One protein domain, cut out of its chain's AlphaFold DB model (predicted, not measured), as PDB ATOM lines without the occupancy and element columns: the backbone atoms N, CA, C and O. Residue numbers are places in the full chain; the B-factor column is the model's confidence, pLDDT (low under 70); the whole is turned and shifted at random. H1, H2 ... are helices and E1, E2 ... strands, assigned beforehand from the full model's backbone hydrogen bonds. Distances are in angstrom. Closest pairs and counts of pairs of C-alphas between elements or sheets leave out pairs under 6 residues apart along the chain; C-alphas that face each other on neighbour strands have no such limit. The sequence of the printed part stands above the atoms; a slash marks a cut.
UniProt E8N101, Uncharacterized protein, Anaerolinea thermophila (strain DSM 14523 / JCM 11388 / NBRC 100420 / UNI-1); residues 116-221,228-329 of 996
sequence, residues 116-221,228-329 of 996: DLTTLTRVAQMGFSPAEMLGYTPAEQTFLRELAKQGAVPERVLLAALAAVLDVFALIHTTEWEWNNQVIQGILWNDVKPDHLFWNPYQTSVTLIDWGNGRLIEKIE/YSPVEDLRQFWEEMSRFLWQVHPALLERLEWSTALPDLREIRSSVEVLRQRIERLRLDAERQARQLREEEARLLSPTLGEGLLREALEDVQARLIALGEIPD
ATOM      1  N   ASP A 116     212.861 303.705 334.020       91.00
ATOM      2  CA  ASP A 116     212.200 304.276 335.190       91.00
ATOM      3  C   ASP A 116     212.792 305.650 335.546       91.00
ATOM      4  O   ASP A 116     213.974 305.933 335.300       91.00
ATOM      5  N   LEU A 117     211.967 306.528 336.123       92.31
ATOM      6  CA  LEU A 117     212.378 307.901 336.440       92.31
ATOM      7  C   LEU A 117     213.557 307.969 337.419       92.31
ATOM      8  O   LEU A 117     214.357 308.907 337.354       92.31
ATOM      9  N   THR A 118     213.697 306.984 338.300       88.69
ATOM     10  CA  THR A 118     214.795 306.923 339.270       88.69
ATOM     11  C   THR A 118     216.105 306.547 338.595       88.69
ATOM     12  O   THR A 118     217.133 307.173 338.862       88.69
ATOM     13  N   THR A 119     216.080 305.623 337.636       88.50
ATOM     14  CA  THR A 119     217.218 305.339 336.760       88.50
ATOM     15  C   THR A 119     217.617 306.578 335.971       88.50
ATOM     16  O   THR A 119     218.792 306.937 336.005       88.50
ATOM     17  N   LEU A 120     216.674 307.279 335.327       91.38
ATOM     18  CA  LEU A 120     216.977 308.517 334.590       91.38
ATOM     19  C   LEU A 120     217.602 309.588 335.494       91.38
ATOM     20  O   LEU A 120     218.578 310.228 335.112       91.38
ATOM     21  N   THR A 121     217.084 309.741 336.712       90.44
ATOM     22  CA  THR A 121     217.616 310.675 337.714       90.44
ATOM     23  C   THR A 121     219.034 310.306 338.130       90.44
ATOM     24  O   THR A 121     219.928 311.152 338.134       90.44
ATOM     25  N   ARG A 122     219.262 309.028 338.448       90.06
ATOM     26  CA  ARG A 122     220.578 308.504 338.819       90.06
ATOM     27  C   ARG A 122     221.592 308.729 337.698       90.06
ATOM     28  O   ARG A 122     222.692 309.192 337.981       90.06
ATOM     29  N   VAL A 123     221.213 308.455 336.448       89.25
ATOM     30  CA  VAL A 123     222.058 308.690 335.262       89.25
ATOM     31  C   VAL A 123     222.403 310.167 335.140       89.25
ATOM     32  O   VAL A 123     223.574 310.506 334.984       89.25
ATOM     33  N   ALA A 124     221.399 311.040 335.233       89.31
ATOM     34  CA  ALA A 124     221.581 312.479 335.109       89.31
ATOM     35  C   ALA A 124     222.537 313.031 336.181       89.31
ATOM     36  O   ALA A 124     223.397 313.844 335.873       89.31
ATOM     37  N   GLN A 125     222.430 312.566 337.429       87.00
ATOM     38  CA  GLN A 125     223.201 313.113 338.551       87.00
ATOM     39  C   GLN A 125     224.574 312.457 338.754       87.00
ATOM     40  O   GLN A 125     225.516 313.124 339.182       87.00
ATOM     41  N   MET A 126     224.689 311.148 338.512       85.31
ATOM     42  CA  MET A 126     225.869 310.347 338.874       85.31
ATOM     43  C   MET A 126     226.565 309.698 337.670       85.31
ATOM     44  O   MET A 126     227.637 309.115 337.829       85.31
ATOM     45  N   GLY A 127     225.991 309.798 336.468       83.06
ATOM     46  CA  GLY A 127     226.479 309.101 335.281       83.06
ATOM     47  C   GLY A 127     226.213 307.593 335.319       83.06
ATOM     48  O   GLY A 127     225.362 307.105 336.061       83.06
ATOM     49  N   PHE A 128     226.932 306.845 334.482       78.19
ATOM     50  CA  PHE A 128     226.761 305.398 334.314       78.19
ATOM     51  C   PHE A 128     228.116 304.694 334.208       78.19
ATOM     52  O   PHE A 128     229.061 305.255 333.648       78.19
ATOM     53  N   SER A 129     228.215 303.449 334.682       76.44
ATOM     54  CA  SER A 129     229.406 302.625 334.443       76.44
ATOM     55  C   SER A 129     229.313 301.861 333.107       76.44
ATOM     56  O   SER A 129     228.215 301.484 332.692       76.44
ATOM     57  N   PRO A 130     230.442 301.557 332.429       70.62
ATOM     58  CA  PRO A 130     230.434 300.780 331.183       70.62
ATOM     59  C   PRO A 130     229.757 299.405 331.305       70.62
ATOM     60  O   PRO A 130     229.146 298.935 330.352       70.62
ATOM     61  N   ALA A 131     229.826 298.774 332.482       71.88
ATOM     62  CA  ALA A 131     229.202 297.477 332.736       71.88
ATOM     63  C   ALA A 131     227.666 297.549 332.772       71.88
ATOM     64  O   ALA A 131     227.001 296.599 332.372       71.88
ATOM     65  N   GLU A 132     227.097 298.673 333.215       70.94
ATOM     66  CA  GLU A 132     225.646 298.879 333.220       70.94
ATOM     67  C   GLU A 132     225.113 299.224 331.812       70.94
ATOM     68  O   GLU A 132     223.937 299.006 331.537       70.94
ATOM     69  N   MET A 133     225.965 299.710 330.892       69.69
ATOM     70  CA  MET A 133     225.573 300.060 329.514       69.69
ATOM     71  C   MET A 133     225.350 298.851 328.591       69.69
ATOM     72  O   MET A 133     224.670 298.985 327.577       69.69
ATOM     73  N   LEU A 134     225.898 297.678 328.931       71.12
ATOM     74  CA  LEU A 134     225.872 296.476 328.082       71.12
ATOM     75  C   LEU A 134     224.456 295.946 327.786       71.12
ATOM     76  O   LEU A 134     224.284 295.193 326.835       71.12
ATOM     77  N   GLY A 135     223.454 296.334 328.580       74.19
ATOM     78  CA  GLY A 135     222.056 295.925 328.405       74.19
ATOM     79  C   GLY A 135     221.203 296.846 327.526       74.19
ATOM     80  O   GLY A 135     220.009 296.583 327.397       74.19
ATOM     81  N   TYR A 136     221.778 297.912 326.960       85.81
ATOM     82  CA  TYR A 136     221.060 298.923 326.176       85.81
ATOM     83  C   TYR A 136     221.544 298.984 324.730       85.81
ATOM     84  O   TYR A 136     222.725 298.761 324.445       85.81
ATOM     85  N   THR A 137     220.644 299.352 323.818       88.50
ATOM     86  CA  THR A 137     220.980 299.587 322.409       88.50
ATOM     87  C   THR A 137     221.965 300.758 322.259       88.50
ATOM     88  O   THR A 137     222.017 301.640 323.120       88.50
ATOM     89  N   PRO A 138     222.739 300.844 321.160       88.25
ATOM     90  CA  PRO A 138     223.650 301.969 320.939       88.25
ATOM     91  C   PRO A 138     222.968 303.346 321.011       88.25
ATOM     92  O   PRO A 138     223.556 304.296 321.525       88.25
ATOM     93  N   ALA A 139     221.726 303.460 320.529       90.06
ATOM     94  CA  ALA A 139     220.957 304.703 320.578       90.06
ATOM     95  C   ALA A 139     220.564 305.083 322.017       90.06
ATOM     96  O   ALA A 139     220.741 306.231 322.421       90.06
ATOM     97  N   GLU A 140     220.117 304.114 322.818       90.56
ATOM     98  CA  GLU A 140     219.833 304.298 324.247       90.56
ATOM     99  C   GLU A 140     221.088 304.660 325.046       90.56
ATOM    100  O   GLU A 140     221.049 305.550 325.893       90.56
ATOM    101  N   GLN A 141     222.225 304.018 324.763       89.62
ATOM    102  CA  GLN A 141     223.496 304.364 325.402       89.62
ATOM    103  C   GLN A 141     223.885 305.817 325.111       89.62
ATOM    104  O   GLN A 141     224.320 306.525 326.018       89.62
ATOM    105  N   THR A 142     223.718 306.273 323.868       89.12
ATOM    106  CA  THR A 142     223.958 307.674 323.495       89.12
ATOM    107  C   THR A 142     222.993 308.611 324.217       89.12
ATOM    108  O   THR A 142     223.447 309.580 324.821       89.12
ATOM    109  N   PHE A 143     221.699 308.285 324.256       91.19
ATOM    110  CA  PHE A 143     220.694 309.047 325.004       91.19
ATOM    111  C   PHE A 143     221.063 309.206 326.487       91.19
ATOM    112  O   PHE A 143     221.083 310.320 327.002       91.19
ATOM    113  N   LEU A 144     221.436 308.116 327.164       90.25
ATOM    114  CA  LEU A 144     221.837 308.146 328.573       90.25
ATOM    115  C   LEU A 144     223.147 308.914 328.805       90.25
ATOM    116  O   LEU A 144     223.281 309.606 329.814       90.25
ATOM    117  N   ARG A 145     224.124 308.823 327.890       88.62
ATOM    118  CA  ARG A 145     225.376 309.599 327.978       88.62
ATOM    119  C   ARG A 145     225.119 311.093 327.853       88.62
ATOM    120  O   ARG A 145     225.689 311.867 328.616       88.62
ATOM    121  N   GLU A 146     224.283 311.497 326.906       88.06
ATOM    122  CA  GLU A 146     223.912 312.900 326.736       88.06
ATOM    123  C   GLU A 146     223.079 313.409 327.917       88.06
ATOM    124  O   GLU A 146     223.336 314.500 328.420       88.06
ATOM    125  N   LEU A 147     222.173 312.588 328.451       88.88
ATOM    126  CA  LEU A 147     221.441 312.897 329.678       88.88
ATOM    127  C   LEU A 147     222.384 313.132 330.873       88.88
ATOM    128  O   LEU A 147     222.238 314.110 331.604       88.88
ATOM    129  N   ALA A 148     223.390 312.270 331.047       89.12
ATOM    130  CA  ALA A 148     224.410 312.428 332.084       89.12
ATOM    131  C   ALA A 148     225.240 313.712 331.901       89.12
ATOM    132  O   ALA A 148     225.608 314.352 332.883       89.12
ATOM    133  N   LYS A 149     225.519 314.123 330.654       88.19
ATOM    134  CA  LYS A 149     226.193 315.403 330.366       88.19
ATOM    135  C   LYS A 149     225.320 316.610 330.710       88.19
ATOM    136  O   LYS A 149     225.850 317.623 331.158       88.19
ATOM    137  N   GLN A 150     224.009 316.514 330.488       86.12
ATOM    138  CA  GLN A 150     223.056 317.587 330.788       86.12
ATOM    139  C   GLN A 150     222.827 317.771 332.293       86.12
ATOM    140  O   GLN A 150     222.500 318.873 332.729       86.12
ATOM    141  N   GLY A 151     223.019 316.721 333.097       87.69
ATOM    142  CA  GLY A 151     222.989 316.814 334.559       87.69
ATOM    143  C   GLY A 151     221.590 316.835 335.187       87.69
ATOM    144  O   GLY A 151     221.473 316.898 336.410       87.69
ATOM    145  N   ALA A 152     220.521 316.792 334.385       88.69
ATOM    146  CA  ALA A 152     219.136 316.843 334.853       88.69
ATOM    147  C   ALA A 152     218.205 315.988 333.982       88.69
ATOM    148  O   ALA A 152     218.444 315.815 332.788       88.69
ATOM    149  N   VAL A 153     217.120 315.479 334.573       91.31
ATOM    150  CA  VAL A 153     216.050 314.804 333.820       91.31
ATOM    151  C   VAL A 153     215.248 315.853 333.037       91.31
ATOM    152  O   VAL A 153     214.837 316.846 333.644       91.31
ATOM    153  N   PRO A 154     214.975 315.652 331.732       93.81
ATOM    154  CA  PRO A 154     214.209 316.593 330.928       93.81
ATOM    155  C   PRO A 154     212.859 316.936 331.555       93.81
ATOM    156  O   PRO A 154     212.066 316.045 331.876       93.81
ATOM    157  N   GLU A 155     212.554 318.232 331.665       93.31
ATOM    158  CA  GLU A 155     211.295 318.709 332.255       93.31
ATOM    159  C   GLU A 155     210.067 318.077 331.593       93.31
ATOM    160  O   GLU A 155     209.092 317.749 332.267       93.31
ATOM    161  N   ARG A 156     210.120 317.860 330.274       94.62
ATOM    162  CA  ARG A 156     209.025 317.235 329.530       94.62
ATOM    163  C   ARG A 156     208.727 315.817 330.004       94.62
ATOM    164  O   ARG A 156     207.557 315.463 330.095       94.62
ATOM    165  N   VAL A 157     209.754 315.026 330.315       95.62
ATOM    166  CA  VAL A 157     209.591 313.652 330.815       95.62
ATOM    167  C   VAL A 157     208.874 313.676 332.162       95.62
ATOM    168  O   VAL A 157     207.913 312.936 332.364       95.62
ATOM    169  N   LEU A 158     209.281 314.587 333.051       95.38
ATOM    170  CA  LEU A 158     208.650 314.778 334.358       95.38
ATOM    171  C   LEU A 158     207.186 315.221 334.210       95.38
ATOM    172  O   LEU A 158     206.296 314.620 334.805       95.38
ATOM    173  N   LEU A 159     206.914 316.224 333.372       95.88
ATOM    174  CA  LEU A 159     205.558 316.714 333.101       95.88
ATOM    175  C   LEU A 159     204.659 315.635 332.479       95.88
ATOM    176  O   LEU A 159     203.502 315.509 332.874       95.88
ATOM    177  N   ALA A 160     205.186 314.843 331.542       95.38
ATOM    178  CA  ALA A 160     204.462 313.741 330.915       95.38
ATOM    179  C   ALA A 160     204.134 312.632 331.922       95.38
ATOM    180  O   ALA A 160     203.011 312.136 331.928       95.38
ATOM    181  N   ALA A 161     205.073 312.279 332.803       96.00
ATOM    182  CA  ALA A 161     204.849 311.281 333.843       96.00
ATOM    183  C   ALA A 161     203.802 311.730 334.873       96.00
ATOM    184  O   ALA A 161     202.903 310.961 335.211       96.00
ATOM    185  N   LEU A 162     203.856 312.987 335.320       96.44
ATOM    186  CA  LEU A 162     202.866 313.538 336.250       96.44
ATOM    187  C   LEU A 162     201.468 313.605 335.624       96.44
ATOM    188  O   LEU A 162     200.491 313.201 336.254       96.44
ATOM    189  N   ALA A 163     201.377 314.074 334.377       96.06
ATOM    190  CA  ALA A 163     200.130 314.084 333.619       96.06
ATOM    191  C   ALA A 163     199.579 312.669 333.412       96.06
ATOM    192  O   ALA A 163     198.387 312.450 333.605       96.06
ATOM    193  N   ALA A 164     200.440 311.697 333.090       95.69
ATOM    194  CA  ALA A 164     200.047 310.305 332.900       95.69
ATOM    195  C   ALA A 164     199.374 309.725 334.149       95.69
ATOM    196  O   ALA A 164     198.318 309.109 334.032       95.69
ATOM    197  N   VAL A 165     199.926 309.966 335.344       96.50
ATOM    198  CA  VAL A 165     199.315 309.499 336.601       96.50
ATOM    199  C   VAL A 165     197.938 310.133 336.823       96.50
ATOM    200  O   VAL A 165     196.983 309.431 337.153       96.50
ATOM    201  N   LEU A 166     197.803 311.441 336.596       96.00
ATOM    202  CA  LEU A 166     196.533 312.156 336.779       96.00
ATOM    203  C   LEU A 166     195.468 311.757 335.747       96.00
ATOM    204  O   LEU A 166     194.296 311.604 336.096       96.00
ATOM    205  N   ASP A 167     195.866 311.559 334.490       94.81
ATOM    206  CA  ASP A 167     194.996 311.056 333.428       94.81
ATOM    207  C   ASP A 167     194.537 309.621 333.729       94.81
ATOM    208  O   ASP A 167     193.360 309.302 333.548       94.81
ATOM    209  N   VAL A 168     195.429 308.775 334.258       95.56
ATOM    210  CA  VAL A 168     195.081 307.427 334.724       95.56
ATOM    211  C   VAL A 168     194.078 307.502 335.867       95.56
ATOM    212  O   VAL A 168     193.030 306.877 335.755       95.56
ATOM    213  N   PHE A 169     194.315 308.301 336.912       95.00
ATOM    214  CA  PHE A 169     193.369 308.474 338.028       95.00
ATOM    215  C   PHE A 169     191.980 308.903 337.571       95.00
ATOM    216  O   PHE A 169     190.981 308.339 338.021       95.00
ATOM    217  N   ALA A 170     191.907 309.856 336.638       92.31
ATOM    218  CA  ALA A 170     190.635 310.319 336.095       92.31
ATOM    219  C   ALA A 170     189.809 309.167 335.494       92.31
ATOM    220  O   ALA A 170     188.585 309.169 335.634       92.31
ATOM    221  N   LEU A 171     190.467 308.177 334.883       93.62
ATOM    222  CA  LEU A 171     189.816 307.010 334.289       93.62
ATOM    223  C   LEU A 171     189.602 305.880 335.301       93.62
ATOM    224  O   LEU A 171     188.474 305.417 335.463       93.62
ATOM    225  N   ILE A 172     190.648 305.443 336.005       92.88
ATOM    226  CA  ILE A 172     190.593 304.243 336.850       92.88
ATOM    227  C   ILE A 172     189.681 304.427 338.064       92.88
ATOM    228  O   ILE A 172     189.044 303.471 338.487       92.88
ATOM    229  N   HIS A 173     189.543 305.647 338.597       91.38
ATOM    230  CA  HIS A 173     188.677 305.906 339.755       91.38
ATOM    231  C   HIS A 173     187.191 306.031 339.402       91.38
ATOM    232  O   HIS A 173     186.370 306.052 340.318       91.38
ATOM    233  N   THR A 174     186.837 306.180 338.120       86.75
ATOM    234  CA  THR A 174     185.465 306.528 337.697       86.75
ATOM    235  C   THR A 174     184.856 305.590 336.655       86.75
ATOM    236  O   THR A 174     183.640 305.606 336.472       86.75
ATOM    237  N   THR A 175     185.670 304.786 335.969       87.50
ATOM    238  CA  THR A 175     185.199 303.889 334.907       87.50
ATOM    239  C   THR A 175     184.633 302.606 335.509       87.50
ATOM    240  O   THR A 175     185.349 301.867 336.183       87.50
ATOM    241  N   GLU A 176     183.357 302.324 335.227       84.44
ATOM    242  CA  GLU A 176     182.743 301.041 335.573       84.44
ATOM    243  C   GLU A 176     183.158 299.955 334.565       84.44
ATOM    244  O   GLU A 176     183.205 300.190 333.355       84.44
ATOM    245  N   TRP A 177     183.441 298.752 335.061       82.12
ATOM    246  CA  TRP A 177     183.854 297.607 334.252       82.12
ATOM    247  C   TRP A 177     183.188 296.322 334.746       82.12
ATOM    248  O   TRP A 177     183.114 296.073 335.950       82.12
ATOM    249  N   GLU A 178     182.690 295.503 333.820       79.81
ATOM    250  CA  GLU A 178     182.041 294.229 334.130       79.81
ATOM    251  C   GLU A 178     183.012 293.060 333.927       79.81
ATOM    252  O   GLU A 178     183.610 292.905 332.862       79.81
ATOM    253  N   TRP A 179     183.147 292.215 334.950       72.75
ATOM    254  CA  TRP A 179     184.013 291.040 334.941       72.75
ATOM    255  C   TRP A 179     183.343 289.870 335.664       72.75
ATOM    256  O   TRP A 179     182.956 290.005 336.822       72.75
ATOM    257  N   ASN A 180     183.218 288.703 335.017       68.31
ATOM    258  CA  ASN A 180     182.569 287.509 335.589       68.31
ATOM    259  C   ASN A 180     181.201 287.801 336.254       68.31
ATOM    260  O   ASN A 180     180.930 287.325 337.357       68.31
ATOM    261  N   ASN A 181     180.348 288.591 335.593       74.31
ATOM    262  CA  ASN A 181     179.040 289.049 336.089       74.31
ATOM    263  C   ASN A 181     179.097 289.910 337.376       74.31
ATOM    264  O   ASN A 181     178.095 290.028 338.083       74.31
ATOM    265  N   GLN A 182     180.249 290.508 337.701       75.12
ATOM    266  CA  GLN A 182     180.407 291.511 338.759       75.12
ATOM    267  C   GLN A 182     180.736 292.879 338.153       75.12
ATOM    268  O   GLN A 182     181.598 292.985 337.283       75.12
ATOM    269  N   VAL A 183     180.076 293.934 338.643       79.75
ATOM    270  CA  VAL A 183     180.363 295.322 338.253       79.75
ATOM    271  C   VAL A 183     181.367 295.927 339.233       79.75
ATOM    272  O   VAL A 183     181.071 296.124 340.416       79.75
ATOM    273  N   ILE A 184     182.554 296.234 338.722       81.38
ATOM    274  CA  ILE A 184     183.611 296.975 339.409       81.38
ATOM    275  C   ILE A 184     183.396 298.461 339.105       81.38
ATOM    276  O   ILE A 184     183.299 298.843 337.944       81.38
ATOM    277  N   GLN A 185     183.301 299.301 340.137       82.44
ATOM    278  CA  GLN A 185     183.034 300.743 340.010       82.44
ATOM    279  C   GLN A 185     184.297 301.596 339.838       82.44
ATOM    280  O   GLN A 185     184.203 302.778 339.518       82.44
ATOM    281  N   GLY A 186     185.469 301.017 340.092       87.38
ATOM    282  CA  GLY A 186     186.756 301.679 339.927       87.38
ATOM    283  C   GLY A 186     187.914 300.825 340.436       87.38
ATOM    284  O   GLY A 186     187.718 299.777 341.053       87.38
ATOM    285  N   ILE A 187     189.133 301.286 340.184       91.38
ATOM    286  CA  ILE A 187     190.394 300.648 340.560       91.38
ATOM    287  C   ILE A 187     191.235 301.672 341.320       91.38
ATOM    288  O   ILE A 187     191.383 302.802 340.867       91.38
ATOM    289  N   LEU A 188     191.793 301.277 342.462       91.56
ATOM    290  CA  LEU A 188     192.797 302.045 343.203       91.56
ATOM    291  C   LEU A 188     194.186 301.503 342.873       91.56
ATOM    292  O   LEU A 188     194.362 300.282 342.872       91.56
ATOM    293  N   TRP A 189     195.158 302.383 342.634       93.25
ATOM    294  CA  TRP A 189     196.546 301.973 342.394       93.25
ATOM    295  C   TRP A 189     197.261 301.651 343.711       93.25
ATOM    296  O   TRP A 189     197.861 300.586 343.842       93.25
ATOM    297  N   ASN A 190     197.109 302.517 344.715       90.25
ATOM    298  CA  ASN A 190     197.542 302.330 346.099       90.25
ATOM    299  C   ASN A 190     199.049 302.014 346.271       90.25
ATOM    300  O   ASN A 190     199.439 301.380 347.255       90.25
ATOM    301  N   ASP A 191     199.884 302.452 345.321       91.56
ATOM    302  CA  ASP A 191     201.351 302.435 345.409       91.56
ATOM    303  C   ASP A 191     202.007 303.438 344.440       91.56
ATOM    304  O   ASP A 191     202.770 303.090 343.534       91.56
ATOM    305  N   VAL A 192     201.652 304.714 344.588       93.25
ATOM    306  CA  VAL A 192     202.080 305.777 343.666       93.25
ATOM    307  C   VAL A 192     203.522 306.191 343.967       93.25
ATOM    308  O   VAL A 192     203.771 306.884 344.953       93.25
ATOM    309  N   LYS A 193     204.482 305.796 343.119       91.56
ATOM    310  CA  LYS A 193     205.919 306.080 343.304       91.56
ATOM    311  C   LYS A 193     206.649 306.380 341.989       91.56
ATOM    312  O   LYS A 193     206.235 305.867 340.950       91.56
ATOM    313  N   PRO A 194     207.760 307.149 342.015       89.69
ATOM    314  CA  PRO A 194     208.537 307.455 340.807       89.69
ATOM    315  C   PRO A 194     209.133 306.208 340.145       89.69
ATOM    316  O   PRO A 194     209.133 306.110 338.922       89.69
ATOM    317  N   ASP A 195     209.559 305.231 340.952       89.25
ATOM    318  CA  ASP A 195     210.142 303.956 340.502       89.25
ATOM    319  C   ASP A 195     209.170 303.123 339.647       89.25
ATOM    320  O   ASP A 195     209.580 302.205 338.940       89.25
ATOM    321  N   HIS A 196     207.870 303.433 339.698       93.25
ATOM    322  CA  HIS A 196     206.833 302.724 338.949       93.25
ATOM    323  C   HIS A 196     206.477 303.401 337.617       93.25
ATOM    324  O   HIS A 196     205.597 302.921 336.899       93.25
ATOM    325  N   LEU A 197     207.137 304.513 337.281       95.62
ATOM    326  CA  LEU A 197     206.887 305.297 336.075       95.62
ATOM    327  C   LEU A 197     208.048 305.119 335.096       95.62
ATOM    328  O   LEU A 197     209.159 305.578 335.351       95.62
ATOM    329  N   PHE A 198     207.778 304.473 333.964       95.62
ATOM    330  CA  PHE A 198     208.770 304.208 332.924       95.62
ATOM    331  C   PHE A 198     208.552 305.132 331.737       95.62
ATOM    332  O   PHE A 198     207.491 305.113 331.117       95.62
ATOM    333  N   TRP A 199     209.563 305.919 331.393       96.12
ATOM    334  CA  TRP A 199     209.570 306.749 330.200       96.12
ATOM    335  C   TRP A 199     210.150 305.986 329.012       96.12
ATOM    336  O   TRP A 199     211.305 305.558 329.047       96.12
ATOM    337  N   ASN A 200     209.370 305.873 327.937       95.00
ATOM    338  CA  ASN A 200     209.840 305.351 326.662       95.00
ATOM    339  C   ASN A 200     210.235 306.509 325.722       95.00
ATOM    340  O   ASN A 200     209.343 307.157 325.170       95.00
ATOM    341  N   PRO A 201     211.537 306.750 325.473       93.75
ATOM    342  CA  PRO A 201     211.992 307.859 324.630       93.75
ATOM    343  C   PRO A 201     211.784 307.643 323.122       93.75
ATOM    344  O   PRO A 201     211.930 308.596 322.361       93.75
ATOM    345  N   TYR A 202     211.441 306.424 322.682       90.81
ATOM    346  CA  TYR A 202     211.089 306.140 321.285       90.81
ATOM    347  C   TYR A 202     209.627 306.477 320.985       90.81
ATOM    348  O   TYR A 202     209.314 307.055 319.952       90.81
ATOM    349  N   GLN A 203     208.722 306.098 321.894       90.25
ATOM    350  CA  GLN A 203     207.273 306.292 321.731       90.25
ATOM    351  C   GLN A 203     206.759 307.563 322.407       90.25
ATOM    352  O   GLN A 203     205.614 307.953 322.195       90.25
ATOM    353  N   THR A 204     207.592 308.219 323.216       91.88
ATOM    354  CA  THR A 204     207.239 309.400 324.012       91.88
ATOM    355  C   THR A 204     206.073 309.152 324.973       91.88
ATOM    356  O   THR A 204     205.208 310.002 325.174       91.88
ATOM    357  N   SER A 205     206.044 307.955 325.560       94.12
ATOM    358  CA  SER A 205     204.937 307.456 326.377       94.12
ATOM    359  C   SER A 205     205.399 307.012 327.762       94.12
ATOM    360  O   SER A 205     206.546 306.596 327.935       94.12
ATOM    361  N   VAL A 206     204.481 307.021 328.730       96.12
ATOM    362  CA  VAL A 206     204.740 306.567 330.102       96.12
ATOM    363  C   VAL A 206     204.073 305.219 330.354       96.12
ATOM    364  O   VAL A 206     202.869 305.076 330.155       96.12
ATOM    365  N   THR A 207     204.841 304.236 330.821       95.75
ATOM    366  CA  THR A 207     204.301 302.958 331.299       95.75
ATOM    367  C   THR A 207     204.195 302.987 332.820       95.75
ATOM    368  O   THR A 207     205.198 303.220 333.494       95.75
ATOM    369  N   LEU A 208     203.001 302.740 333.362       95.56
ATOM    370  CA  LEU A 208     202.781 302.602 334.804       95.56
ATOM    371  C   LEU A 208     202.842 301.126 335.187       95.56
ATOM    372  O   LEU A 208     202.080 300.306 334.659       95.56
ATOM    373  N   ILE A 209     203.732 300.792 336.115       92.19
ATOM    374  CA  ILE A 209     203.935 299.421 336.582       92.19
ATOM    375  C   ILE A 209     203.546 299.254 338.052       92.19
ATOM    376  O   ILE A 209     203.107 300.184 338.717       92.19
ATOM    377  N   ASP A 210     203.725 298.028 338.532       88.50
ATOM    378  CA  ASP A 210     203.495 297.603 339.907       88.50
ATOM    379  C   ASP A 210     202.076 297.869 340.426       88.50
ATOM    380  O   ASP A 210     201.796 298.759 341.228       88.50
ATOM    381  N   TRP A 211     201.153 297.038 339.944       92.38
ATOM    382  CA  TRP A 211     199.743 297.067 340.330       92.38
ATOM    383  C   TRP A 211     199.430 296.059 341.441       92.38
ATOM    384  O   TRP A 211     198.265 295.822 341.760       92.38
ATOM    385  N   GLY A 212     200.465 295.471 342.054       86.94
ATOM    386  CA  GLY A 212     200.339 294.452 343.091       86.94
ATOM    387  C   GLY A 212     199.556 294.940 344.307       86.94
ATOM    388  O   GLY A 212     198.783 294.189 344.884       86.94
ATOM    389  N   ASN A 213     199.715 296.197 344.717       88.50
ATOM    390  CA  ASN A 213     198.986 296.768 345.859       88.50
ATOM    391  C   ASN A 213     197.610 297.349 345.487       88.50
ATOM    392  O   ASN A 213     196.899 297.858 346.366       88.50
ATOM    393  N   GLY A 214     197.241 297.248 344.207       89.81
ATOM    394  CA  GLY A 214     196.005 297.778 343.664       89.81
ATOM    395  C   GLY A 214     194.768 297.039 344.164       89.81
ATOM    396  O   GLY A 214     194.816 295.886 344.602       89.81
ATOM    397  N   ARG A 215     193.623 297.725 344.128       88.44
ATOM    398  CA  ARG A 215     192.347 297.201 344.637       88.44
ATOM    399  C   ARG A 215     191.205 297.505 343.685       88.44
ATOM    400  O   ARG A 215     191.094 298.619 343.187       88.44
ATOM    401  N   LEU A 216     190.319 296.534 343.501       87.12
ATOM    402  CA  LEU A 216     189.060 296.708 342.779       87.12
ATOM    403  C   LEU A 216     187.989 297.216 343.757       87.12
ATOM    404  O   LEU A 216     187.846 296.678 344.858       87.12
ATOM    405  N   ILE A 217     187.250 298.256 343.375       83.12
ATOM    406  CA  ILE A 217     186.114 298.787 344.137       83.12
ATOM    407  C   ILE A 217     184.846 298.108 343.618       83.12
ATOM    408  O   ILE A 217     184.394 298.389 342.512       83.12
ATOM    409  N   GLU A 218     184.262 297.206 344.404       76.25
ATOM    410  CA  GLU A 218     183.011 296.524 344.052       76.25
ATOM    411  C   GLU A 218     181.780 297.375 344.407       76.25
ATOM    412  O   GLU A 218     181.762 298.078 345.423       76.25
ATOM    413  N   LYS A 219     180.717 297.279 343.598       67.81
ATOM    414  CA  LYS A 219     179.429 297.927 343.878       67.81
ATOM    415  C   LYS A 219     178.720 297.225 345.042       67.81
ATOM    416  O   LYS A 219     178.132 296.162 344.866       67.81
ATOM    417  N   ILE A 220     178.756 297.817 346.236       61.47
ATOM    418  CA  ILE A 220     178.059 297.283 347.417       61.47
ATOM    419  C   ILE A 220     176.596 297.757 347.410       61.47
ATOM    420  O   ILE A 220     176.321 298.949 347.565       61.47
ATOM    421  N   GLU A 221     175.639 296.832 347.295       48.25
ATOM    422  CA  GLU A 221     174.225 297.123 347.561       48.25
ATOM    423  C   GLU A 221     174.024 297.372 349.068       48.25
ATOM    424  O   GLU A 221     174.034 296.448 349.878       48.25
ATOM    425  N   TYR A 228     188.252 302.171 351.724       68.75
ATOM    426  CA  TYR A 228     189.301 302.634 350.820       68.75
ATOM    427  C   TYR A 228     188.697 303.627 349.828       68.75
ATOM    428  O   TYR A 228     187.589 303.408 349.340       68.75
ATOM    429  N   SER A 229     189.412 304.719 349.555       80.62
ATOM    430  CA  SER A 229     188.925 305.849 348.762       80.62
ATOM    431  C   SER A 229     189.984 306.299 347.748       80.62
ATOM    432  O   SER A 229     191.165 306.303 348.101       80.62
ATOM    433  N   PRO A 230     189.582 306.770 346.548       86.50
ATOM    434  CA  PRO A 230     190.461 307.450 345.586       86.50
ATOM    435  C   PRO A 230     191.313 308.585 346.172       86.50
ATOM    436  O   PRO A 230     192.351 308.937 345.622       86.50
ATOM    437  N   VAL A 231     190.887 309.158 347.303       87.75
ATOM    438  CA  VAL A 231     191.631 310.188 348.044       87.75
ATOM    439  C   VAL A 231     193.031 309.715 348.452       87.75
ATOM    440  O   VAL A 231     193.945 310.531 348.506       87.75
ATOM    441  N   GLU A 232     193.221 308.417 348.698       89.00
ATOM    442  CA  GLU A 232     194.520 307.868 349.097       89.00
ATOM    443  C   GLU A 232     195.541 307.892 347.949       89.00
ATOM    444  O   GLU A 232     196.677 308.308 348.158       89.00
ATOM    445  N   ASP A 233     195.127 307.563 346.723       93.31
ATOM    446  CA  ASP A 233     195.977 307.675 345.528       93.31
ATOM    447  C   ASP A 233     196.383 309.139 345.273       93.31
ATOM    448  O   ASP A 233     197.537 309.431 344.960       93.31
ATOM    449  N   LEU A 234     195.453 310.084 345.478       93.69
ATOM    450  CA  LEU A 234     195.728 311.523 345.376       93.69
ATOM    451  C   LEU A 234     196.696 312.010 346.464       93.69
ATOM    452  O   LEU A 234     197.545 312.857 346.189       93.69
ATOM    453  N   ARG A 235     196.588 311.470 347.686       92.81
ATOM    454  CA  ARG A 235     197.500 311.753 348.804       92.81
ATOM    455  C   ARG A 235     198.913 311.264 348.501       92.81
ATOM    456  O   ARG A 235     199.856 312.041 348.632       92.81
ATOM    457  N   GLN A 236     199.049 310.016 348.049       93.12
ATOM    458  CA  GLN A 236     200.341 309.438 347.672       93.12
ATOM    459  C   GLN A 236     200.963 310.185 346.488       93.12
ATOM    460  O   GLN A 236     202.135 310.545 346.550       93.12
ATOM    461  N   PHE A 237     200.177 310.514 345.455       95.38
ATOM    462  CA  PHE A 237     200.639 311.370 344.361       95.38
ATOM    463  C   PHE A 237     201.143 312.720 344.875       95.38
ATOM    464  O   PHE A 237     202.234 313.140 344.500       95.38
ATOM    465  N   TRP A 238     200.385 313.384 345.758       94.81
ATOM    466  CA  TRP A 238     200.784 314.680 346.300       94.81
ATOM    467  C   TRP A 238     202.131 314.611 347.028       94.81
ATOM    468  O   TRP A 238     203.017 315.422 346.770       94.81
ATOM    469  N   GLU A 239     202.297 313.646 347.932       93.00
ATOM    470  CA  GLU A 239     203.488 313.520 348.777       93.00
ATOM    471  C   GLU A 239     204.708 312.992 348.015       93.00
ATOM    472  O   GLU A 239     205.782 313.592 348.085       93.00
ATOM    473  N   GLU A 240     204.563 311.882 347.288       93.94
ATOM    474  CA  GLU A 240     205.699 311.189 346.674       93.94
ATOM    475  C   GLU A 240     206.222 311.936 345.445       93.94
ATOM    476  O   GLU A 240     207.435 312.090 345.287       93.94
ATOM    477  N   MET A 241     205.337 312.480 344.603       94.62
ATOM    478  CA  MET A 241     205.770 313.222 343.417       94.62
ATOM    479  C   MET A 241     206.332 314.603 343.763       94.62
ATOM    480  O   MET A 241     207.310 315.021 343.146       94.62
ATOM    481  N   SER A 242     205.777 315.308 344.761       93.06
ATOM    482  CA  SER A 242     206.341 316.599 345.193       93.06
ATOM    483  C   SER A 242     207.711 316.426 345.844       93.06
ATOM    484  O   SER A 242     208.626 317.201 345.563       93.06
ATOM    485  N   ARG A 243     207.891 315.373 346.657       92.19
ATOM    486  CA  ARG A 243     209.190 315.004 347.233       92.19
ATOM    487  C   ARG A 243     210.201 314.653 346.145       92.19
ATOM    488  O   ARG A 243     211.329 315.138 346.201       92.19
ATOM    489  N   PHE A 244     209.801 313.856 345.157       92.75
ATOM    490  CA  PHE A 244     210.653 313.502 344.024       92.75
ATOM    491  C   PHE A 244     211.058 314.736 343.207       92.75
ATOM    492  O   PHE A 244     212.244 314.976 342.998       92.75
ATOM    493  N   LEU A 245     210.102 315.587 342.822       92.81
ATOM    494  CA  LEU A 245     210.394 316.824 342.092       92.81
ATOM    495  C   LEU A 245     211.290 317.784 342.878       92.81
ATOM    496  O   LEU A 245     212.158 318.416 342.284       92.81
ATOM    497  N   TRP A 246     211.114 317.888 344.197       91.81
ATOM    498  CA  TRP A 246     211.984 318.708 345.040       91.81
ATOM    499  C   TRP A 246     213.450 318.248 344.975       91.81
ATOM    500  O   TRP A 246     214.352 319.083 344.963       91.81
ATOM    501  N   GLN A 247     213.685 316.934 344.888       88.81
ATOM    502  CA  GLN A 247     215.025 316.349 344.783       88.81
ATOM    503  C   GLN A 247     215.614 316.446 343.370       88.81
ATOM    504  O   GLN A 247     216.816 316.657 343.224       88.81
ATOM    505  N   VAL A 248     214.789 316.264 342.337       89.06
ATOM    506  CA  VAL A 248     215.260 316.088 340.953       89.06
ATOM    507  C   VAL A 248     215.204 317.373 340.136       89.06
ATOM    508  O   VAL A 248     216.086 317.609 339.313       89.06
ATOM    509  N   HIS A 249     214.189 318.213 340.347       91.38
ATOM    510  CA  HIS A 249     213.972 319.422 339.555       91.38
ATOM    511  C   HIS A 249     213.244 320.532 340.350       91.38
ATOM    512  O   HIS A 249     212.107 320.902 340.025       91.38
ATOM    513  N   PRO A 250     213.883 321.131 341.376       90.94
ATOM    514  CA  PRO A 250     213.235 322.087 342.282       90.94
ATOM    515  C   PRO A 250     212.664 323.326 341.572       90.94
ATOM    516  O   PRO A 250     211.608 323.823 341.957       90.94
ATOM    517  N   ALA A 251     213.289 323.779 340.481       91.81
ATOM    518  CA  ALA A 251     212.784 324.898 339.680       91.81
ATOM    519  C   ALA A 251     211.438 324.595 338.989       91.81
ATOM    520  O   ALA A 251     210.632 325.496 338.761       91.81
ATOM    521  N   LEU A 252     211.165 323.323 338.668       93.25
ATOM    522  CA  LEU A 252     209.891 322.918 338.063       93.25
ATOM    523  C   LEU A 252     208.796 322.874 339.128       93.25
ATOM    524  O   LEU A 252     207.682 323.323 338.874       93.25
ATOM    525  N   LEU A 253     209.127 322.399 340.333       93.38
ATOM    526  CA  LEU A 253     208.225 322.426 341.486       93.38
ATOM    527  C   LEU A 253     207.762 323.860 341.805       93.38
ATOM    528  O   LEU A 253     206.569 324.090 342.005       93.38
ATOM    529  N   GLU A 254     208.689 324.824 341.783       92.75
ATOM    530  CA  GLU A 254     208.387 326.249 341.976       92.75
ATOM    531  C   GLU A 254     207.482 326.801 340.862       92.75
ATOM    532  O   GLU A 254     206.470 327.435 341.154       92.75
ATOM    533  N   ARG A 255     207.774 326.494 339.588       94.12
ATOM    534  CA  ARG A 255     206.951 326.910 338.432       94.12
ATOM    535  C   ARG A 255     205.543 326.314 338.426       94.12
ATOM    536  O   ARG A 255     204.625 326.929 337.887       94.12
ATOM    537  N   LEU A 256     205.373 325.118 338.986       94.12
ATOM    538  CA  LEU A 256     204.065 324.489 339.190       94.12
ATOM    539  C   LEU A 256     203.316 325.077 340.393       94.12
ATOM    540  O   LEU A 256     202.137 324.763 340.589       94.12
ATOM    541  N   GLU A 257     203.982 325.927 341.186       92.44
ATOM    542  CA  GLU A 257     203.482 326.470 342.448       92.44
ATOM    543  C   GLU A 257     202.939 325.339 343.352       92.44
ATOM    544  O   GLU A 257     201.849 325.433 343.925       92.44
ATOM    545  N   TRP A 258     203.679 324.224 343.418       92.88
ATOM    546  CA  TRP A 258     203.287 323.020 344.149       92.88
ATOM    547  C   TRP A 258     203.932 323.000 345.539       92.88
ATOM    548  O   TRP A 258     205.144 322.868 345.685       92.88
ATOM    549  N   SER A 259     203.105 323.117 346.582       85.62
ATOM    550  CA  SER A 259     203.553 323.003 347.974       85.62
ATOM    551  C   SER A 259     203.849 321.554 348.371       85.62
ATOM    552  O   SER A 259     203.039 320.663 348.125       85.62
ATOM    553  N   THR A 260     204.967 321.325 349.065       81.81
ATOM    554  CA  THR A 260     205.320 320.016 349.647       81.81
ATOM    555  C   THR A 260     204.509 319.677 350.903       81.81
ATOM    556  O   THR A 260     204.545 318.541 351.372       81.81
ATOM    557  N   ALA A 261     203.762 320.638 351.459       85.25
ATOM    558  CA  ALA A 261     202.829 320.386 352.553       85.25
ATOM    559  C   ALA A 261     201.546 319.727 352.028       85.25
ATOM    560  O   ALA A 261     201.011 320.140 350.996       85.25
ATOM    561  N   LEU A 262     201.036 318.728 352.752       85.69
ATOM    562  CA  LEU A 262     199.792 318.049 352.400       85.69
ATOM    563  C   LEU A 262     198.580 318.976 352.653       85.69
ATOM    564  O   LEU A 262     198.448 319.491 353.769       85.69
ATOM    565  N   PRO A 263     197.687 319.187 351.663       86.69
ATOM    566  CA  PRO A 263     196.416 319.885 351.856       86.69
ATOM    567  C   PRO A 263     195.490 319.146 352.831       86.69
ATOM    568  O   PRO A 263     195.660 317.951 353.076       86.69
ATOM    569  N   ASP A 264     194.448 319.818 353.333       87.38
ATOM    570  CA  ASP A 264     193.357 319.112 354.020       87.38
ATOM    571  C   ASP A 264     192.783 318.036 353.077       87.38
ATOM    572  O   ASP A 264     192.532 318.291 351.895       87.38
ATOM    573  N   LEU A 265     192.555 316.824 353.592       82.56
ATOM    574  CA  LEU A 265     191.983 315.705 352.835       82.56
ATOM    575  C   LEU A 265     190.633 316.056 352.189       82.56
ATOM    576  O   LEU A 265     190.263 315.453 351.183       82.56
ATOM    577  N   ARG A 266     189.896 317.031 352.734       83.06
ATOM    578  CA  ARG A 266     188.645 317.537 352.138       83.06
ATOM    579  C   ARG A 266     188.874 318.409 350.902       83.06
ATOM    580  O   ARG A 266     187.998 318.478 350.045       83.06
ATOM    581  N   GLU A 267     190.036 319.046 350.796       87.31
ATOM    582  CA  GLU A 267     190.403 319.992 349.733       87.31
ATOM    583  C   GLU A 267     191.382 319.391 348.712       87.31
ATOM    584  O   GLU A 267     191.598 319.960 347.641       87.31
ATOM    585  N   ILE A 268     191.954 318.216 348.996       88.88
ATOM    586  CA  ILE A 268     192.981 317.582 348.159       88.88
ATOM    587  C   ILE A 268     192.541 317.387 346.703       88.88
ATOM    588  O   ILE A 268     193.330 317.603 345.789       88.88
ATOM    589  N   ARG A 269     191.264 317.058 346.461       88.38
ATOM    590  CA  ARG A 269     190.726 316.882 345.104       88.38
ATOM    591  C   ARG A 269     190.754 318.191 344.311       88.38
ATOM    592  O   ARG A 269     191.156 318.183 343.153       88.38
ATOM    593  N   SER A 270     190.360 319.309 344.926       90.31
ATOM    594  CA  SER A 270     190.434 320.631 344.290       90.31
ATOM    595  C   SER A 270     191.877 321.094 344.092       90.31
ATOM    596  O   SER A 270     192.194 321.636 343.037       90.31
ATOM    597  N   SER A 271     192.764 320.830 345.054       91.81
ATOM    598  CA  SER A 271     194.183 321.188 344.955       91.81
ATOM    599  C   SER A 271     194.895 320.422 343.838       91.81
ATOM    600  O   SER A 271     195.642 321.020 343.064       91.81
ATOM    601  N   VAL A 272     194.626 319.118 343.702       92.81
ATOM    602  CA  VAL A 272     195.165 318.302 342.603       92.81
ATOM    603  C   VAL A 272     194.617 318.756 341.251       92.81
ATOM    604  O   VAL A 272     195.370 318.782 340.285       92.81
ATOM    605  N   GLU A 273     193.352 319.175 341.156       92.25
ATOM    606  CA  GLU A 273     192.790 319.671 339.892       92.25
ATOM    607  C   GLU A 273     193.443 320.991 339.437       92.25
ATOM    608  O   GLU A 273     193.770 321.150 338.262       92.25
ATOM    609  N   VAL A 274     193.719 321.919 340.362       93.81
ATOM    610  CA  VAL A 274     194.481 323.145 340.045       93.81
ATOM    611  C   VAL A 274     195.896 322.799 339.574       93.81
ATOM    612  O   VAL A 274     196.376 323.345 338.579       93.81
ATOM    613  N   LEU A 275     196.559 321.864 340.258       94.81
ATOM    614  CA  LEU A 275     197.881 321.381 339.871       94.81
ATOM    615  C   LEU A 275     197.857 320.704 338.490       94.81
ATOM    616  O   LEU A 275     198.731 320.977 337.666       94.81
ATOM    617  N   ARG A 276     196.831 319.897 338.195       95.31
ATOM    618  CA  ARG A 276     196.623 319.258 336.890       95.31
ATOM    619  C   ARG A 276     196.590 320.290 335.771       95.31
ATOM    620  O   ARG A 276     197.310 320.139 334.792       95.31
ATOM    621  N   GLN A 277     195.826 321.372 335.927       94.38
ATOM    622  CA  GLN A 277     195.741 322.437 334.918       94.38
ATOM    623  C   GLN A 277     197.102 323.096 334.642       94.38
ATOM    624  O   GLN A 277     197.411 323.437 333.497       94.38
ATOM    625  N   ARG A 278     197.938 323.253 335.674       95.56
ATOM    626  CA  ARG A 278     199.296 323.808 335.543       95.56
ATOM    627  C   ARG A 278     200.246 322.837 334.845       95.56
ATOM    628  O   ARG A 278     200.961 323.258 333.935       95.56
ATOM    629  N   ILE A 279     200.218 321.559 335.232       96.38
ATOM    630  CA  ILE A 279     200.992 320.488 334.585       96.38
ATOM    631  C   ILE A 279     200.622 320.408 333.103       96.38
ATOM    632  O   ILE A 279     201.510 320.453 332.257       96.38
ATOM    633  N   GLU A 280     199.328 320.369 332.780       94.50
ATOM    634  CA  GLU A 280     198.848 320.273 331.400       94.50
ATOM    635  C   GLU A 280     199.298 321.451 330.540       94.50
ATOM    636  O   GLU A 280     199.757 321.259 329.415       94.50
ATOM    637  N   ARG A 281     199.246 322.675 331.074       94.38
ATOM    638  CA  ARG A 281     199.730 323.858 330.358       94.38
ATOM    639  C   ARG A 281     201.214 323.734 329.997       94.38
ATOM    640  O   ARG A 281     201.567 323.927 328.836       94.38
ATOM    641  N   LEU A 282     202.069 323.408 330.968       95.00
ATOM    642  CA  LEU A 282     203.510 323.276 330.728       95.00
ATOM    643  C   LEU A 282     203.836 322.075 329.828       95.00
ATOM    644  O   LEU A 282     204.725 322.167 328.981       95.00
ATOM    645  N   ARG A 283     203.099 320.966 329.969       94.25
ATOM    646  CA  ARG A 283     203.241 319.777 329.121       94.25
ATOM    647  C   ARG A 283     202.939 320.103 327.661       94.25
ATOM    648  O   ARG A 283     203.738 319.764 326.795       94.25
ATOM    649  N   LEU A 284     201.830 320.794 327.385       93.06
ATOM    650  CA  LEU A 284     201.450 321.192 326.025       93.06
ATOM    651  C   LEU A 284     202.483 322.129 325.383       93.06
ATOM    652  O   LEU A 284     202.728 322.037 324.181       93.06
ATOM    653  N   ASP A 285     203.113 323.014 326.157       91.81
ATOM    654  CA  ASP A 285     204.201 323.871 325.667       91.81
ATOM    655  C   ASP A 285     205.429 323.038 325.264       91.81
ATOM    656  O   ASP A 285     205.930 323.174 324.144       91.81
ATOM    657  N   ALA A 286     205.855 322.116 326.131       91.19
ATOM    658  CA  ALA A 286     206.985 321.228 325.865       91.19
ATOM    659  C   ALA A 286     206.724 320.267 324.687       91.19
ATOM    660  O   ALA A 286     207.614 320.010 323.875       91.19
ATOM    661  N   GLU A 287     205.496 319.760 324.545       91.75
ATOM    662  CA  GLU A 287     205.097 318.906 323.418       91.75
ATOM    663  C   GLU A 287     205.075 319.650 322.087       91.75
ATOM    664  O   GLU A 287     205.452 319.081 321.060       91.75
ATOM    665  N   ARG A 288     204.670 320.926 322.081       93.19
ATOM    666  CA  ARG A 288     204.748 321.766 320.878       93.19
ATOM    667  C   ARG A 288     206.193 321.967 320.434       93.19
ATOM    668  O   ARG A 288     206.470 321.827 319.246       93.19
ATOM    669  N   GLN A 289     207.102 322.239 321.372       92.81
ATOM    670  CA  GLN A 289     208.528 322.389 321.069       92.81
ATOM    671  C   GLN A 289     209.125 321.101 320.484       92.81
ATOM    672  O   GLN A 289     209.840 321.147 319.484       92.81
ATOM    673  N   ALA A 290     208.801 319.948 321.069       92.81
ATOM    674  CA  ALA A 290     209.265 318.662 320.566       92.81
ATOM    675  C   ALA A 290     208.727 318.339 319.169       92.81
ATOM    676  O   ALA A 290     209.477 317.888 318.306       92.81
ATOM    677  N   ARG A 291     207.441 318.619 318.920       93.75
ATOM    678  CA  ARG A 291     206.826 318.409 317.604       93.75
ATOM    679  C   ARG A 291     207.509 319.240 316.518       93.75
ATOM    680  O   ARG A 291     207.805 318.702 315.460       93.75
ATOM    681  N   GLN A 292     207.810 320.508 316.802       94.50
ATOM    682  CA  GLN A 292     208.545 321.374 315.873       94.50
ATOM    683  C   GLN A 292     209.932 320.812 315.544       94.50
ATOM    684  O   GLN A 292     210.325 320.799 314.383       94.50
ATOM    685  N   LEU A 293     210.650 320.302 316.550       95.12
ATOM    686  CA  LEU A 293     211.955 319.676 316.340       95.12
ATOM    687  C   LEU A 293     211.864 318.378 315.534       95.12
ATOM    688  O   LEU A 293     212.732 318.131 314.708       95.12
ATOM    689  N   ARG A 294     210.816 317.568 315.718       93.69
ATOM    690  CA  ARG A 294     210.593 316.362 314.904       93.69
ATOM    691  C   ARG A 294     210.249 316.679 313.455       93.69
ATOM    692  O   ARG A 294     210.746 316.012 312.555       93.69
ATOM    693  N   GLU A 295     209.431 317.701 313.218       93.12
ATOM    694  CA  GLU A 295     209.147 318.191 311.865       93.12
ATOM    695  C   GLU A 295     210.425 318.715 311.189       93.12
ATOM    696  O   GLU A 295     210.668 318.450 310.011       93.12
ATOM    697  N   GLU A 296     211.275 319.412 311.947       92.44
ATOM    698  CA  GLU A 296     212.570 319.891 311.475       92.44
ATOM    699  C   GLU A 296     213.564 318.749 311.199       92.44
ATOM    700  O   GLU A 296     214.195 318.747 310.141       92.44
ATOM    701  N   GLU A 297     213.660 317.758 312.088       94.06
ATOM    702  CA  GLU A 297     214.477 316.554 311.900       94.06
ATOM    703  C   GLU A 297     214.038 315.796 310.640       94.06
ATOM    704  O   GLU A 297     214.862 315.509 309.775       94.06
ATOM    705  N   ALA A 298     212.735 315.549 310.476       91.06
ATOM    706  CA  ALA A 298     212.188 314.859 309.310       91.06
ATOM    707  C   ALA A 298     212.487 315.598 307.994       91.06
ATOM    708  O   ALA A 298     212.810 314.963 306.986       91.06
ATOM    709  N   ARG A 299     212.427 316.939 308.004       88.81
ATOM    710  CA  ARG A 299     212.813 317.780 306.861       88.81
ATOM    711  C   ARG A 299     214.300 317.631 306.534       88.81
ATOM    712  O   ARG A 299     214.641 317.467 305.369       88.81
ATOM    713  N   LEU A 300     215.174 317.676 307.541       88.44
ATOM    714  CA  LEU A 300     216.626 317.547 307.355       88.44
ATOM    715  C   LEU A 300     217.047 316.137 306.917       88.44
ATOM    716  O   LEU A 300     218.028 316.000 306.194       88.44
ATOM    717  N   LEU A 301     216.299 315.107 307.320       88.31
ATOM    718  CA  LEU A 301     216.503 313.710 306.918       88.31
ATOM    719  C   LEU A 301     215.929 313.372 305.532       88.31
ATOM    720  O   LEU A 301     216.209 312.301 304.994       88.31
ATOM    721  N   SER A 302     215.154 314.287 304.943       81.81
ATOM    722  CA  SER A 302     214.567 314.158 303.604       81.81
ATOM    723  C   SER A 302     214.980 315.331 302.698       81.81
ATOM    724  O   SER A 302     214.105 316.047 302.201       81.81
ATOM    725  N   PRO A 303     216.290 315.575 302.490       68.88
ATOM    726  CA  PRO A 303     216.750 316.730 301.727       68.88
ATOM    727  C   PRO A 303     216.280 316.644 300.272       68.88
ATOM    728  O   PRO A 303     216.263 315.567 299.666       68.88
ATOM    729  N   THR A 304     215.921 317.788 299.683       63.91
ATOM    730  CA  THR A 304     215.633 317.829 298.247       63.91
ATOM    731  C   THR A 304     216.925 317.702 297.433       63.91
ATOM    732  O   THR A 304     218.019 318.042 297.893       63.91
ATOM    733  N   LEU A 305     216.818 317.155 296.215       56.09
ATOM    734  CA  LEU A 305     217.946 316.972 295.294       56.09
ATOM    735  C   LEU A 305     218.692 318.304 295.086       56.09
ATOM    736  O   LEU A 305     218.195 319.195 294.404       56.09
ATOM    737  N   GLY A 306     219.889 318.419 295.672       56.16
ATOM    738  CA  GLY A 306     220.775 319.584 295.551       56.16
ATOM    739  C   GLY A 306     221.130 320.293 296.864       56.16
ATOM    740  O   GLY A 306     222.101 321.043 296.876       56.16
ATOM    741  N   GLU A 307     220.419 320.040 297.969       60.31
ATOM    742  CA  GLU A 307     220.659 320.741 299.249       60.31
ATOM    743  C   GLU A 307     221.857 320.195 300.053       60.31
ATOM    744  O   GLU A 307     222.346 320.857 300.967       60.31
ATOM    745  N   GLY A 308     222.395 319.029 299.675       64.06
ATOM    746  CA  GLY A 308     223.524 318.397 300.367       64.06
ATOM    747  C   GLY A 308     223.196 317.973 301.806       64.06
ATOM    748  O   GLY A 308     222.060 318.066 302.267       64.06
ATOM    749  N   LEU A 309     224.196 317.460 302.529       72.25
ATOM    750  CA  LEU A 309     224.044 317.089 303.939       72.25
ATOM    751  C   LEU A 309     224.223 318.327 304.835       72.25
ATOM    752  O   LEU A 309     225.353 318.754 305.073       72.25
ATOM    753  N   LEU A 310     223.136 318.861 305.401       82.94
ATOM    754  CA  LEU A 310     223.184 319.908 306.436       82.94
ATOM    755  C   LEU A 310     223.507 319.313 307.816       82.94
ATOM    756  O   LEU A 310     222.705 319.362 308.749       82.94
ATOM    757  N   ARG A 311     224.701 318.724 307.927       83.69
ATOM    758  CA  ARG A 311     225.150 317.943 309.088       83.69
ATOM    759  C   ARG A 311     224.998 318.690 310.415       83.69
ATOM    760  O   ARG A 311     224.403 318.151 311.338       83.69
ATOM    761  N   GLU A 312     225.529 319.907 310.505       86.12
ATOM    762  CA  GLU A 312     225.537 320.682 311.755       86.12
ATOM    763  C   GLU A 312     224.117 321.009 312.235       86.12
ATOM    764  O   GLU A 312     223.827 320.921 313.426       86.12
ATOM    765  N   ALA A 313     223.209 321.323 311.304       88.50
ATOM    766  CA  ALA A 313     221.810 321.591 311.625       88.50
ATOM    767  C   ALA A 313     221.094 320.330 312.133       88.50
ATOM    768  O   ALA A 313     220.313 320.406 313.078       88.50
ATOM    769  N   LEU A 314     221.375 319.166 311.532       90.94
ATOM    770  CA  LEU A 314     220.811 317.898 311.987       90.94
ATOM    771  C   LEU A 314     221.347 317.524 313.375       90.94
ATOM    772  O   LEU A 314     220.555 317.199 314.253       90.94
ATOM    773  N   GLU A 315     222.657 317.627 313.604       89.75
ATOM    774  CA  GLU A 315     223.270 317.345 314.911       89.75
ATOM    775  C   GLU A 315     222.703 318.256 316.024       89.75
ATOM    776  O   GLU A 315     222.410 317.759 317.114       89.75
ATOM    777  N   ASP A 316     222.462 319.549 315.751       91.81
ATOM    778  CA  ASP A 316     221.811 320.473 316.700       91.81
ATOM    779  C   ASP A 316     220.381 320.036 317.051       91.81
ATOM    780  O   ASP A 316     220.016 319.931 318.227       91.81
ATOM    781  N   VAL A 317     219.567 319.731 316.038       93.81
ATOM    782  CA  VAL A 317     218.174 319.299 316.229       93.81
ATOM    783  C   VAL A 317     218.113 317.992 317.019       93.81
ATOM    784  O   VAL A 317     217.331 317.878 317.965       93.81
ATOM    785  N   GLN A 318     218.981 317.033 316.696       92.56
ATOM    786  CA  GLN A 318     219.068 315.752 317.395       92.56
ATOM    787  C   GLN A 318     219.497 315.923 318.859       92.56
ATOM    788  O   GLN A 318     218.889 315.328 319.750       92.56
ATOM    789  N   ALA A 319     220.476 316.788 319.142       90.75
ATOM    790  CA  ALA A 319     220.873 317.105 320.515       90.75
ATOM    791  C   ALA A 319     219.722 317.745 321.317       90.75
ATOM    792  O   ALA A 319     219.496 317.407 322.483       90.75
ATOM    793  N   ARG A 320     218.943 318.632 320.684       92.94
ATOM    794  CA  ARG A 320     217.776 319.285 321.302       92.94
ATOM    795  C   ARG A 320     216.612 318.320 321.540       92.94
ATOM    796  O   ARG A 320     215.921 318.463 322.546       92.94
ATOM    797  N   LEU A 321     216.408 317.322 320.678       93.88
ATOM    798  CA  LEU A 321     215.430 316.248 320.901       93.88
ATOM    799  C   LEU A 321     215.797 315.389 322.117       93.88
ATOM    800  O   LEU A 321     214.938 315.137 322.965       93.88
ATOM    801  N   ILE A 322     217.078 315.036 322.266       92.44
ATOM    802  CA  ILE A 322     217.580 314.327 323.452       92.44
ATOM    803  C   ILE A 322     217.341 315.148 324.721       92.44
ATOM    804  O   ILE A 322     216.854 314.610 325.715       92.44
ATOM    805  N   ALA A 323     217.595 316.460 324.676       91.44
ATOM    806  CA  ALA A 323     217.321 317.369 325.792       91.44
ATOM    807  C   ALA A 323     215.832 317.459 326.181       91.44
ATOM    808  O   ALA A 323     215.509 317.863 327.296       91.44
ATOM    809  N   LEU A 324     214.916 317.062 325.292       93.12
ATOM    810  CA  LEU A 324     213.481 316.940 325.570       93.12
ATOM    811  C   LEU A 324     213.050 315.516 325.946       93.12
ATOM    812  O   LEU A 324     211.854 315.273 326.124       93.12
ATOM    813  N   GLY A 325     214.004 314.593 326.088       92.81
ATOM    814  CA  GLY A 325     213.767 313.208 326.478       92.81
ATOM    815  C   GLY A 325     213.465 312.257 325.322       92.81
ATOM    816  O   GLY A 325     212.945 311.177 325.581       92.81
ATOM    817  N   GLU A 326     213.758 312.610 324.070       94.00
ATOM    818  CA  GLU A 326     213.505 311.739 322.914       94.00
ATOM    819  C   GLU A 326     214.785 311.179 322.288       94.00
ATOM    820  O   GLU A 326     215.817 311.846 322.261       94.00
ATOM    821  N   ILE A 327     214.709 309.970 321.724       93.88
ATOM    822  CA  ILE A 327     215.798 309.415 320.909       93.88
ATOM    823  C   ILE A 327     215.652 309.894 319.451       93.88
ATOM    824  O   ILE A 327     214.583 309.699 318.862       93.88
ATOM    825  N   PRO A 328     216.696 310.500 318.855       94.31
ATOM    826  CA  PRO A 328     216.722 310.878 317.442       94.31
ATOM    827  C   PRO A 328     216.544 309.712 316.472       94.31
ATOM    828  O   PRO A 328     216.814 308.556 316.803       94.31
ATOM    829  N   ASP A 329     216.157 310.024 315.237       92.06
ATOM    830  CA  ASP A 329     215.986 309.030 314.177       92.06
ATOM    831  C   ASP A 329     217.319 308.703 313.475       92.06
ATOM    832  O   ASP A 329     217.603 309.095 312.338       92.06
TER     833      ASP A 329
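Overview. This is residues 116 to 221 and 228 to 329 of the 996 residues of an uncharacterized protein of Anaerolinea thermophila (strain DSM 14523 / JCM 11388 / NBRC 100420 / UNI-1) (UniProt E8N101). A small, only just strongly twisted sheet, E1 E2 E5, lies at one end of an elongated helical body; in the middle is H4, with H5, the long H7 and the hairpin E3 and E4 placed round it. H8 folds back along the far part of H7 as a helical hairpin whose tip, residues 302 to 307, sticks out at the other end, while H3 packs on H8 and H1, with the small H2 near H3. The printed part has 208 residues with eight named helices and five named strands, in the order H1 H2 H3 H4 E1 E2 E3 E4 E5 H5 H6 H7 H8, and is mostly helix. Both sheets, in the orders E1 E2 E5 and E3 E4, are antiparallel. The whole is only just compact, close to loose, with a radius of gyration of the C-alphas of 20.0 A and spans of 73 by 39 by 37 A.

Along the chain. The larger sheet holds E1, residues 177 to 179, E2, residues 182 to 188, 16.9 A long, and E5, residues 215 to 218. E3 is residues 197 to 200 and E4 residues 205 to 208. H4 is residues 155 to 172, 25.7 A; H5 is residues 231 to 248, 25.4 A; H6 is residues 250 to 255. H7, residues 268 to 301, is 47.6 A long, from C-alpha 268 at (192.981, 317.582, 348.159) to C-alpha 301 at (216.503, 313.710, 306.918). H1 is residues 117 to 126, beginning at C-alpha 117 (212.378, 307.901, 336.440), H2 residues 130 to 133, H3 residues 138 to 150 and H8 residues 311 to 323.

Arrangement. E2 pairs staggered: with E1 over residues 182 to 184, a hairpin with N 177 and O 184 at 2.9 A, and with E5 over 184 to 188, with N 188 and O 215 at 2.8 A. H4 only grazes this sheet with residues 169 to 172. In the hairpin E3 and E4, N 198 and O 207 are 2.9 A apart; the closest C-alphas of H4 and E4 are those of Ala 161 and Val 206, 6.0 A. H7, the hub, touches H4 with residues 276 to 287 alone, at a steep tilt of 53 degrees; the closest C-alphas are those of Leu 159 and Arg 283, 5.5 A. H7 touches H5 at Ile 268 and Leu 234, whose C-alphas are 7.2 A apart, and H8 at Leu 293 and Val 317, 6.2 A between C-alphas, at a shallow tilt of 16 degrees, opposite ways. H5 touches H6, closest at the C-alphas of Leu 245 and Leu 253, 6.0 A. H3 touches H1, closest at the C-alphas of Ala 148 and Ala 124, 4.1 A, and H8, about perpendicular at 74 degrees, closest at the C-alphas of Phe 143 and Ile 322, 6.3 A. H2 and H3 are close but not clearly touching, with the C-alphas of Met 133 and Gln 141 at 6.3 A. Every O i to N i+4 pair is within hydrogen-bond range in H1, H3, H4, H5, H6, H7 and H8; H2 is too short for such a pair.

Size, cuts and confidence. The C-alphas farthest apart, of Glu 221 and Gly 306, are 73.3 A apart. Residues 222 to 227 are not printed, and C-alphas 221 and 228 are 16.4 A apart across the cut. The link H6 to H7 is long. Mean pLDDT of the printed part is 88.3; it is under 70 at residues 133, 180, 219 to 221, 228 and 303 to 308.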